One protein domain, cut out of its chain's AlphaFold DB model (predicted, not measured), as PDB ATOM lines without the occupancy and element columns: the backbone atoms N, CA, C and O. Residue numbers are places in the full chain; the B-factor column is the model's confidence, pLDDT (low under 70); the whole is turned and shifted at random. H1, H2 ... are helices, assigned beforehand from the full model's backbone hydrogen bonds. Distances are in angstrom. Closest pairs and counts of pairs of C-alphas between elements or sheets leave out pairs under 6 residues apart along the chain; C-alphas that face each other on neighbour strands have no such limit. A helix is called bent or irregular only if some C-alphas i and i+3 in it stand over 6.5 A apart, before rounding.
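AT A GLANCE: This is residues 7 to 74 of the 77 residues of an uncharacterized protein of uncultured bacterium (UniProt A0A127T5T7). Two long helices make an open V: H1, bent partway along, is one limb, H2 is the other, and they meet only where the first two residues of H2 reach H1b, the second arm of H1. From the far end of H1b the chain loops round and folds back to H2, while the outlying parts of both limbs, residues 7 to 26 and 56 to 74, stick out with the space between them empty. The printed part has 68 residues with two named helices, H1 then H2, and no named strand; the class is all helix. The whole is flat, spanning 53 by 27 by 10 A, and only just extended, close to loose, with a radius of gyration of the C-alphas of 16.9 A.

HOW THE PARTS SIT: The longest helix, H1, residues 7 to 39, was assigned as one helix by its hydrogen bonds but is bent: C-alphas 25 and 28 are 6.8 A apart. Its arms, H1a, residues 7 to 25, and H1b, residues 28 to 39, stand at a shallow tilt of 30 degrees. H2, residues 50 to 72, touches H1b with residues 50 to 51 alone; the closest C-alphas, those of Met 31 and Pro 51, are 5.2 A apart. H1b and H2 run opposite ways at a steep tilt of 48 degrees. H1a and H2 are apart. In H1a, H1b and H2 every backbone O i to N i+4 pair is within hydrogen-bond range.

IN THESE COORDINATES: H1a is 26.7 A long from first to last C-alpha and begins at C-alpha 7, (55.591, 56.531, 221.325). H1b is 16.1 A long and ends at C-alpha 39, (49.268, 100.258, 239.016). H2 is 33.4 A long and ends at C-alpha 72, (35.909, 71.397, 211.077).

THE WHOLE: The two C-alphas farthest apart, those of Ser 7 and Gly 42, are 54.4 A apart. The printed part has no cut, and H1 and H2 are joined by a short link of 10 residues. The mean pLDDT of the printed part is 91.2; residues 72 to 74 are under 70.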
ATOM      1  N   SER A   7      55.025  55.481 222.173       85.12
ATOM      2  CA  SER A   7      55.591  56.531 221.325       85.12
ATOM      3  C   SER A   7      54.608  57.681 221.074       85.12
ATOM      4  O   SER A   7      54.970  58.835 221.277       85.12
ATOM      5  N   GLU A   8      53.355  57.385 220.709       87.75
ATOM      6  CA  GLU A   8      52.316  58.401 220.447       87.75
ATOM      7  C   GLU A   8      51.928  59.161 221.725       87.75
ATOM      8  O   GLU A   8      51.745  60.378 221.708       87.75
ATOM      9  N   GLN A   9      51.849  58.462 222.863       86.12
ATOM     10  CA  GLN A   9      51.608  59.109 224.156       86.12
ATOM     11  C   GLN A   9      52.794  59.981 224.594       86.12
ATOM     12  O   GLN A   9      52.576  61.082 225.102       86.12
ATOM     13  N   GLY A  10      54.034  59.532 224.368       92.12
ATOM     14  CA  GLY A  10      55.246  60.297 224.670       92.12
ATOM     15  C   GLY A  10      55.379  61.570 223.829       92.12
ATOM     16  O   GLY A  10      55.740  62.617 224.364       92.12
ATOM     17  N   GLU A  11      55.022  61.513 222.543       93.56
ATOM     18  CA  GLU A  11      54.995  62.682 221.655       93.56
ATOM     19  C   GLU A  11      53.954  63.714 222.113       93.56
ATOM     20  O   GLU A  11      54.284  64.888 222.303       93.56
ATOM     21  N   LEU A  12      52.720  63.272 222.382       92.69
ATOM     22  CA  LEU A  12      51.654  64.142 222.886       92.69
ATOM     23  C   LEU A  12      52.012  64.763 224.242       92.69
ATOM     24  O   LEU A  12      51.843  65.967 224.440       92.69
ATOM     25  N   GLN A  13      52.543  63.971 225.177       93.50
ATOM     26  CA  GLN A  13      52.962  64.470 226.486       93.50
ATOM     27  C   GLN A  13      54.136  65.448 226.372       93.50
ATOM     28  O   GLN A  13      54.148  66.471 227.062       93.50
ATOM     29  N   GLY A  14      55.102  65.172 225.492       96.12
ATOM     30  CA  GLY A  14      56.217  66.069 225.200       96.12
ATOM     31  C   GLY A  14      55.745  67.411 224.638       96.12
ATOM     32  O   GLY A  14      56.180  68.459 225.117       96.12
ATOM     33  N   ALA A  15      54.798  67.394 223.695       95.88
ATOM     34  CA  ALA A  15      54.192  68.597 223.125       95.88
ATOM     35  C   ALA A  15      53.398  69.414 224.161       95.88
ATOM     36  O   ALA A  15      53.525  70.636 224.226       95.88
ATOM     37  N   LEU A  16      52.614  68.756 225.022       95.44
ATOM     38  CA  LEU A  16      51.899  69.433 226.110       95.44
ATOM     39  C   LEU A  16      52.867  70.037 227.135       95.44
ATOM     40  O   LEU A  16      52.670  71.164 227.591       95.44
ATOM     41  N   THR A  17      53.927  69.307 227.479       96.75
ATOM     42  CA  THR A  17      54.940  69.764 228.438       96.75
ATOM     43  C   THR A  17      55.699  70.968 227.898       96.75
ATOM     44  O   THR A  17      55.848  71.957 228.612       96.75
ATOM     45  N   SER A  18      56.123  70.938 226.631       97.12
ATOM     46  CA  SER A  18      56.830  72.062 226.011       97.12
ATOM     47  C   SER A  18      55.954  73.315 225.927       97.12
ATOM     48  O   SER A  18      56.427  74.411 226.239       97.12
ATOM     49  N   LEU A  19      54.661  73.162 225.614       96.06
ATOM     50  CA  LEU A  19      53.691  74.257 225.632       96.06
ATOM     51  C   LEU A  19      53.522  74.855 227.038       96.06
ATOM     52  O   LEU A  19      53.528  76.082 227.196       96.06
ATOM     53  N   MET A  20      53.403  74.008 228.067       96.31
ATOM     54  CA  MET A  20      53.342  74.459 229.461       96.31
ATOM     55  C   MET A  20      54.616  75.208 229.862       96.31
ATOM     56  O   MET A  20      54.523  76.299 230.427       96.31
ATOM     57  N   SER A  21      55.799  74.680 229.530       97.88
ATOM     58  CA  SER A  21      57.083  75.328 229.820       97.88
ATOM     59  C   SER A  21      57.211  76.685 229.131       97.88
ATOM     60  O   SER A  21      57.572  77.664 229.782       97.88
ATOM     61  N   ALA A  22      56.862  76.783 227.846       97.25
ATOM     62  CA  ALA A  22      56.873  78.054 227.124       97.25
ATOM     63  C   ALA A  22      55.941  79.083 227.786       97.25
ATOM     64  O   ALA A  22      56.333  80.228 228.024       97.25
ATOM     65  N   THR A  23      54.734  78.659 228.166       94.81
ATOM     66  CA  THR A  23      53.764  79.514 228.866       94.81
ATOM     67  C   THR A  23      54.289  79.968 230.230       94.81
ATOM     68  O   THR A  23      54.136  81.134 230.587       94.81
ATOM     69  N   ALA A  24      54.956  79.087 230.978       96.31
ATOM     70  CA  ALA A  24      55.533  79.405 232.284       96.31
ATOM     71  C   ALA A  24      56.718  80.384 232.203       96.31
ATOM     72  O   ALA A  24      56.944  81.141 233.143       96.31
ATOM     73  N   ILE A  25      57.452  80.401 231.087       97.44
ATOM     74  CA  ILE A  25      58.558  81.342 230.856       97.44
ATOM     75  C   ILE A  25      58.023  82.721 230.454       97.44
ATOM     76  O   ILE A  25      58.468  83.743 230.972       97.44
ATOM     77  N   ILE A  26      57.060  82.758 229.530       96.75
ATOM     78  CA  ILE A  26      56.581  84.003 228.911       96.75
ATOM     79  C   ILE A  26      55.487  84.675 229.759       96.75
ATOM     80  O   ILE A  26      55.399  85.905 229.816       96.75
ATOM     81  N   GLY A  27      54.659  83.886 230.444       95.19
ATOM     82  CA  GLY A  27      53.503  84.352 231.209       95.19
ATOM     83  C   GLY A  27      53.849  85.351 232.320       95.19
ATOM     84  O   GLY A  27      53.312  86.463 232.301       95.19
ATOM     85  N   PRO A  28      54.743  85.020 233.275       95.94
ATOM     86  CA  PRO A  28      55.027  85.893 234.413       95.94
ATOM     87  C   PRO A  28      55.555  87.282 234.019       95.94
ATOM     88  O   PRO A  28      55.025  88.263 234.551       95.94
ATOM     89  N   PRO A  29      56.505  87.429 233.068       96.81
ATOM     90  CA  PRO A  29      56.913  88.744 232.580       96.81
ATOM     91  C   PRO A  29      55.755  89.563 231.996       96.81
ATOM     92  O   PRO A  29      55.628  90.741 232.319       96.81
ATOM     93  N   ILE A  30      54.881  88.967 231.175       96.38
ATOM     94  CA  ILE A  30      53.740  89.686 230.582       96.38
ATOM     95  C   ILE A  30      52.775  90.163 231.671       96.38
ATOM     96  O   ILE A  30      52.436  91.347 231.719       96.38
ATOM     97  N   MET A  31      52.361  89.262 232.563       94.38
ATOM     98  CA  MET A  31      51.372  89.572 233.598       94.38
ATOM     99  C   MET A  31      51.900  90.613 234.588       94.38
ATOM    100  O   MET A  31      51.185  91.552 234.937       94.38
ATOM    101  N   THR A  32      53.168  90.497 234.984       94.62
ATOM    102  CA  THR A  32      53.808  91.437 235.914       94.62
ATOM    103  C   THR A  32      53.982  92.818 235.290       94.62
ATOM    104  O   THR A  32      53.684  93.826 235.931       94.62
ATOM    105  N   ASN A  33      54.415  92.891 234.026       93.62
ATOM    106  CA  ASN A  33      54.563  94.168 233.327       93.62
ATOM    107  C   ASN A  33      53.212  94.859 233.116       93.62
ATOM    108  O   ASN A  33      53.106  96.069 233.321       93.62
ATOM    109  N   LEU A  34      52.168  94.100 232.771       92.81
ATOM    110  CA  LEU A  34      50.821  94.639 232.610       92.81
ATOM    111  C   LEU A  34      50.261  95.151 233.942       92.81
ATOM    112  O   LEU A  34      49.739  96.265 234.008       92.81
ATOM    113  N   PHE A  35      50.436  94.387 235.020       92.44
ATOM    114  CA  PHE A  35      50.078  94.830 236.364       92.44
ATOM    115  C   PHE A  35      50.801  96.131 236.734       92.44
ATOM    116  O   PHE A  35      50.160  97.106 237.126       92.44
ATOM    117  N   SER A  36      52.126  96.180 236.561       92.25
ATOM    118  CA  SER A  36      52.950  97.355 236.873       92.25
ATOM    119  C   SER A  36      52.508  98.595 236.085       92.25
ATOM    120  O   SER A  36      52.320  99.675 236.652       92.25
ATOM    121  N   PHE A  37      52.236  98.440 234.787       89.69
ATOM    122  CA  PHE A  37      51.789  99.536 233.928       89.69
ATOM    123  C   PHE A  37      50.470 100.169 234.398       89.69
ATOM    124  O   PHE A  37      50.345 101.395 234.374       89.69
ATOM    125  N   PHE A  38      49.517  99.350 234.853       90.25
ATOM    126  CA  PHE A  38      48.194  99.791 235.316       90.25
ATOM    127  C   PHE A  38      48.128 100.120 236.817       90.25
ATOM    128  O   PHE A  38      47.074 100.526 237.304       90.25
ATOM    129  N   THR A  39      49.222  99.963 237.568       88.94
ATOM    130  CA  THR A  39      49.268 100.258 239.016       88.94
ATOM    131  C   THR A  39      50.292 101.325 239.407       88.94
ATOM    132  O   THR A  39      50.268 101.798 240.546       88.94
ATOM    133  N   LYS A  40      51.153 101.773 238.483       89.62
ATOM    134  CA  LYS A  40      52.113 102.864 238.718       89.62
ATOM    135  C   LYS A  40      51.424 104.181 239.098       89.62
ATOM    136  O   LYS A  40      50.359 104.508 238.581       89.62
ATOM    137  N   LYS A  41      52.074 104.979 239.951       74.25
ATOM    138  CA  LYS A  41      51.629 106.339 240.306       74.25
ATOM    139  C   LYS A  41      51.664 107.217 239.046       74.25
ATOM    140  O   LYS A  41      52.743 107.528 238.554       74.25
ATOM    141  N   GLY A  42      50.493 107.546 238.497       77.12
ATOM    142  CA  GLY A  42      50.346 108.247 237.212       77.12
ATOM    143  C   GLY A  42      49.765 107.392 236.081       77.12
ATOM    144  O   GLY A  42      49.786 107.811 234.925       77.12
ATOM    145  N   ALA A  43      49.260 106.190 236.377       79.62
ATOM    146  CA  ALA A  43      48.453 105.445 235.421       79.62
ATOM    147  C   ALA A  43      47.137 106.204 235.139       79.62
ATOM    148  O   ALA A  43      46.482 106.642 236.086       79.62
ATOM    149  N   PRO A  44      46.713 106.339 233.866       72.94
ATOM    150  CA  PRO A  44      45.449 106.998 233.527       72.94
ATOM    151  C   PRO A  44      44.234 106.257 234.109       72.94
ATOM    152  O   PRO A  44      43.214 106.876 234.392       72.94
ATOM    153  N   VAL A  45      44.358 104.942 234.327       80.94
ATOM    154  CA  VAL A  45      43.380 104.104 235.031       80.94
ATOM    155  C   VAL A  45      44.137 103.162 235.965       80.94
ATOM    156  O   VAL A  45      44.936 102.346 235.507       80.94
ATOM    157  N   HIS A  46      43.882 103.268 237.270       85.56
ATOM    158  CA  HIS A  46      44.434 102.360 238.272       85.56
ATOM    159  C   HIS A  46      43.598 101.081 238.340       85.56
ATOM    160  O   HIS A  46      42.517 101.068 238.927       85.56
ATOM    161  N   PHE A  47      44.094 100.000 237.738       88.38
ATOM    162  CA  PHE A  47      43.374  98.729 237.692       88.38
ATOM    163  C   PHE A  47      44.318  97.531 237.821       88.38
ATOM    164  O   PHE A  47      44.886  97.036 236.849       88.38
ATOM    165  N   ALA A  48      44.426  97.022 239.047       88.50
ATOM    166  CA  ALA A  48      45.200  95.828 239.388       88.50
ATOM    167  C   ALA A  48      44.691  94.541 238.704       88.50
ATOM    168  O   ALA A  48      45.421  93.556 238.631       88.50
ATOM    169  N   GLY A  49      43.454  94.540 238.193       91.00
ATOM    170  CA  GLY A  49      42.857  93.397 237.503       91.00
ATOM    171  C   GLY A  49      43.240  93.259 236.025       91.00
ATOM    172  O   GLY A  49      42.739  92.353 235.357       91.00
ATOM    173  N   SER A  50      44.104  94.131 235.487       93.25
ATOM    174  CA  SER A  50      44.487  94.120 234.067       93.25
ATOM    175  C   SER A  50      45.053  92.778 233.566       93.25
ATOM    176  O   SER A  50      44.679  92.382 232.456       93.25
ATOM    177  N   PRO A  51      45.839  92.001 234.348       93.50
ATOM    178  CA  PRO A  51      46.306  90.679 233.919       93.50
ATOM    179  C   PRO A  51      45.168  89.670 233.743       93.50
ATOM    180  O   PRO A  51      45.180  88.878 232.804       93.50
ATOM    181  N   PHE A  52      44.141  89.728 234.595       93.75
ATOM    182  CA  PHE A  52      42.983  88.838 234.491       93.75
ATOM    183  C   PHE A  52      42.130  89.147 233.265       93.75
ATOM    184  O   PHE A  52      41.638  88.227 232.619       93.75
ATOM    185  N   VAL A  53      41.997  90.427 232.903       95.38
ATOM    186  CA  VAL A  53      41.303  90.824 231.669       95.38
ATOM    187  C   VAL A  53      42.052  90.318 230.440       95.38
ATOM    188  O   VAL A  53      41.426  89.765 229.540       95.38
ATOM    189  N   LEU A  54      43.386  90.426 230.419       94.94
ATOM    190  CA  LEU A  54      44.186  89.823 229.352       94.94
ATOM    191  C   LEU A  54      43.961  88.304 229.285       94.94
ATOM    192  O   LEU A  54      43.720  87.774 228.202       94.94
ATOM    193  N   GLY A  55      43.973  87.618 230.430       95.25
ATOM    194  CA  GLY A  55      43.655  86.191 230.510       95.25
ATOM    195  C   GLY A  55      42.269  85.853 229.952       95.25
ATOM    196  O   GLY A  55      42.134  84.906 229.180       95.25
ATOM    197  N   ALA A  56      41.253  86.660 230.263       97.38
ATOM    198  CA  ALA A  56      39.903  86.492 229.731       97.38
ATOM    199  C   ALA A  56      39.859  86.663 228.203       97.38
ATOM    200  O   ALA A  56      39.251  85.844 227.516       97.38
ATOM    201  N   ILE A  57      40.549  87.671 227.655       97.56
ATOM    202  CA  ILE A  57      40.653  87.884 226.203       97.56
ATOM    203  C   ILE A  57      41.332  86.684 225.533       97.56
ATOM    204  O   ILE A  57      40.805  86.145 224.560       97.56
ATOM    205  N   LEU A  58      42.466  86.222 226.070       95.75
ATOM    206  CA  LEU A  58      43.180  85.053 225.550       95.75
ATOM    207  C   LEU A  58      42.313  83.789 225.595       95.75
ATOM    208  O   LEU A  58      42.311  83.010 224.642       95.75
ATOM    209  N   MET A  59      41.533  83.603 226.663       97.06
ATOM    210  CA  MET A  59      40.613  82.474 226.794       97.06
ATOM    211  C   MET A  59      39.487  82.524 225.755       97.06
ATOM    212  O   MET A  59      39.156  81.498 225.161       97.06
ATOM    213  N   VAL A  60      38.924  83.706 225.487       98.12
ATOM    214  CA  VAL A  60      37.917  83.889 224.430       98.12
ATOM    215  C   VAL A  60      38.507  83.549 223.061       98.12
ATOM    216  O   VAL A  60      37.902  82.776 222.318       98.12
ATOM    217  N   VAL A  61      39.709  84.043 222.747       97.75
ATOM    218  CA  VAL A  61      40.404  83.721 221.488       97.75
ATOM    219  C   VAL A  61      40.655  82.215 221.368       97.75
ATOM    220  O   VAL A  61      40.312  81.616 220.350       97.75
ATOM    221  N   SER A  62      41.174  81.585 222.425       95.44
ATOM    222  CA  SER A  62      41.400  80.135 222.482       95.44
ATOM    223  C   SER A  62      40.107  79.345 222.267       95.44
ATOM    224  O   SER A  62      40.071  78.397 221.485       95.44
ATOM    225  N   THR A  63      39.010  79.784 222.887       96.94
ATOM    226  CA  THR A  63      37.691  79.155 222.741       96.94
ATOM    227  C   THR A  63      37.193  79.238 221.302       96.94
ATOM    228  O   THR A  63      36.715  78.240 220.765       96.94
ATOM    229  N   ILE A  64      37.336  80.397 220.652       96.69
ATOM    230  CA  ILE A  64      36.975  80.582 219.240       96.69
ATOM    231  C   ILE A  64      37.811  79.644 218.359       96.69
ATOM    232  O   ILE A  64      37.253  78.915 217.539       96.69
ATOM    233  N   MET A  65      39.130  79.596 218.564       95.38
ATOM    234  CA  MET A  65      40.020  78.705 217.812       95.38
ATOM    235  C   MET A  65      39.652  77.230 217.996       95.38
ATOM    236  O   MET A  65      39.483  76.512 217.011       95.38
ATOM    237  N   ALA A  66      39.478  76.785 219.243       95.06
ATOM    238  CA  ALA A  66      39.097  75.415 219.568       95.06
ATOM    239  C   ALA A  66      37.741  75.053 218.954       95.06
ATOM    240  O   ALA A  66      37.583  73.978 218.379       95.06
ATOM    241  N   TYR A  67      36.776  75.968 219.009       95.94
ATOM    242  CA  TYR A  67      35.471  75.789 218.388       95.94
ATOM    243  C   TYR A  67      35.574  75.624 216.869       95.94
ATOM    244  O   TYR A  67      34.966  74.703 216.324       95.94
ATOM    245  N   HIS A  68      36.360  76.455 216.178       94.31
ATOM    246  CA  HIS A  68      36.583  76.304 214.738       94.31
ATOM    247  C   HIS A  68      37.292  74.987 214.400       94.31
ATOM    248  O   HIS A  68      36.846  74.269 213.503       94.31
ATOM    249  N   ALA A  69      38.341  74.623 215.143       92.81
ATOM    250  CA  ALA A  69      39.078  73.377 214.937       92.81
ATOM    251  C   ALA A  69      38.181  72.141 215.126       92.81
ATOM    252  O   ALA A  69      38.132  71.264 214.265       92.81
ATOM    253  N   LEU A  70      37.405  72.109 216.212       91.69
ATOM    254  CA  LEU A  70      36.511  70.995 216.531       91.69
ATOM    255  C   LEU A  70      35.295  70.926 215.601       91.69
ATOM    256  O   LEU A  70      34.830  69.834 215.284       91.69
ATOM    257  N   ARG A  71      34.777  72.066 215.120       88.00
ATOM    258  CA  ARG A  71      33.683  72.070 214.134       88.00
ATOM    259  C   ARG A  71      34.116  71.609 212.751       88.00
ATOM    260  O   ARG A  71      33.302  71.015 212.053       88.00
ATOM    261  N   THR A  72      35.370  71.833 212.377       64.81
ATOM    262  CA  THR A  72      35.909  71.397 211.077       64.81
ATOM    263  C   THR A  72      36.139  69.879 211.032       64.81
ATOM    264  O   THR A  72      36.163  69.288 209.961       64.81
ATOM    265  N   GLN A  73      36.215  69.221 212.194       63.00
ATOM    266  CA  GLN A  73      36.333  67.762 212.328       63.00
ATOM    267  C   GLN A  73      34.975  67.026 212.300       63.00
ATOM    268  O   GLN A  73      34.923  65.805 212.456       63.00
ATOM    269  N   LYS A  74      33.848  67.727 212.081       56.81
ATOM    270  CA  LYS A  74      32.565  67.067 211.804       56.81
ATOM    271  C   LYS A  74      32.516  66.604 210.340       56.81
ATOM    272  O   LYS A  74      32.162  67.368 209.453       56.81
TER     273      LYS A  74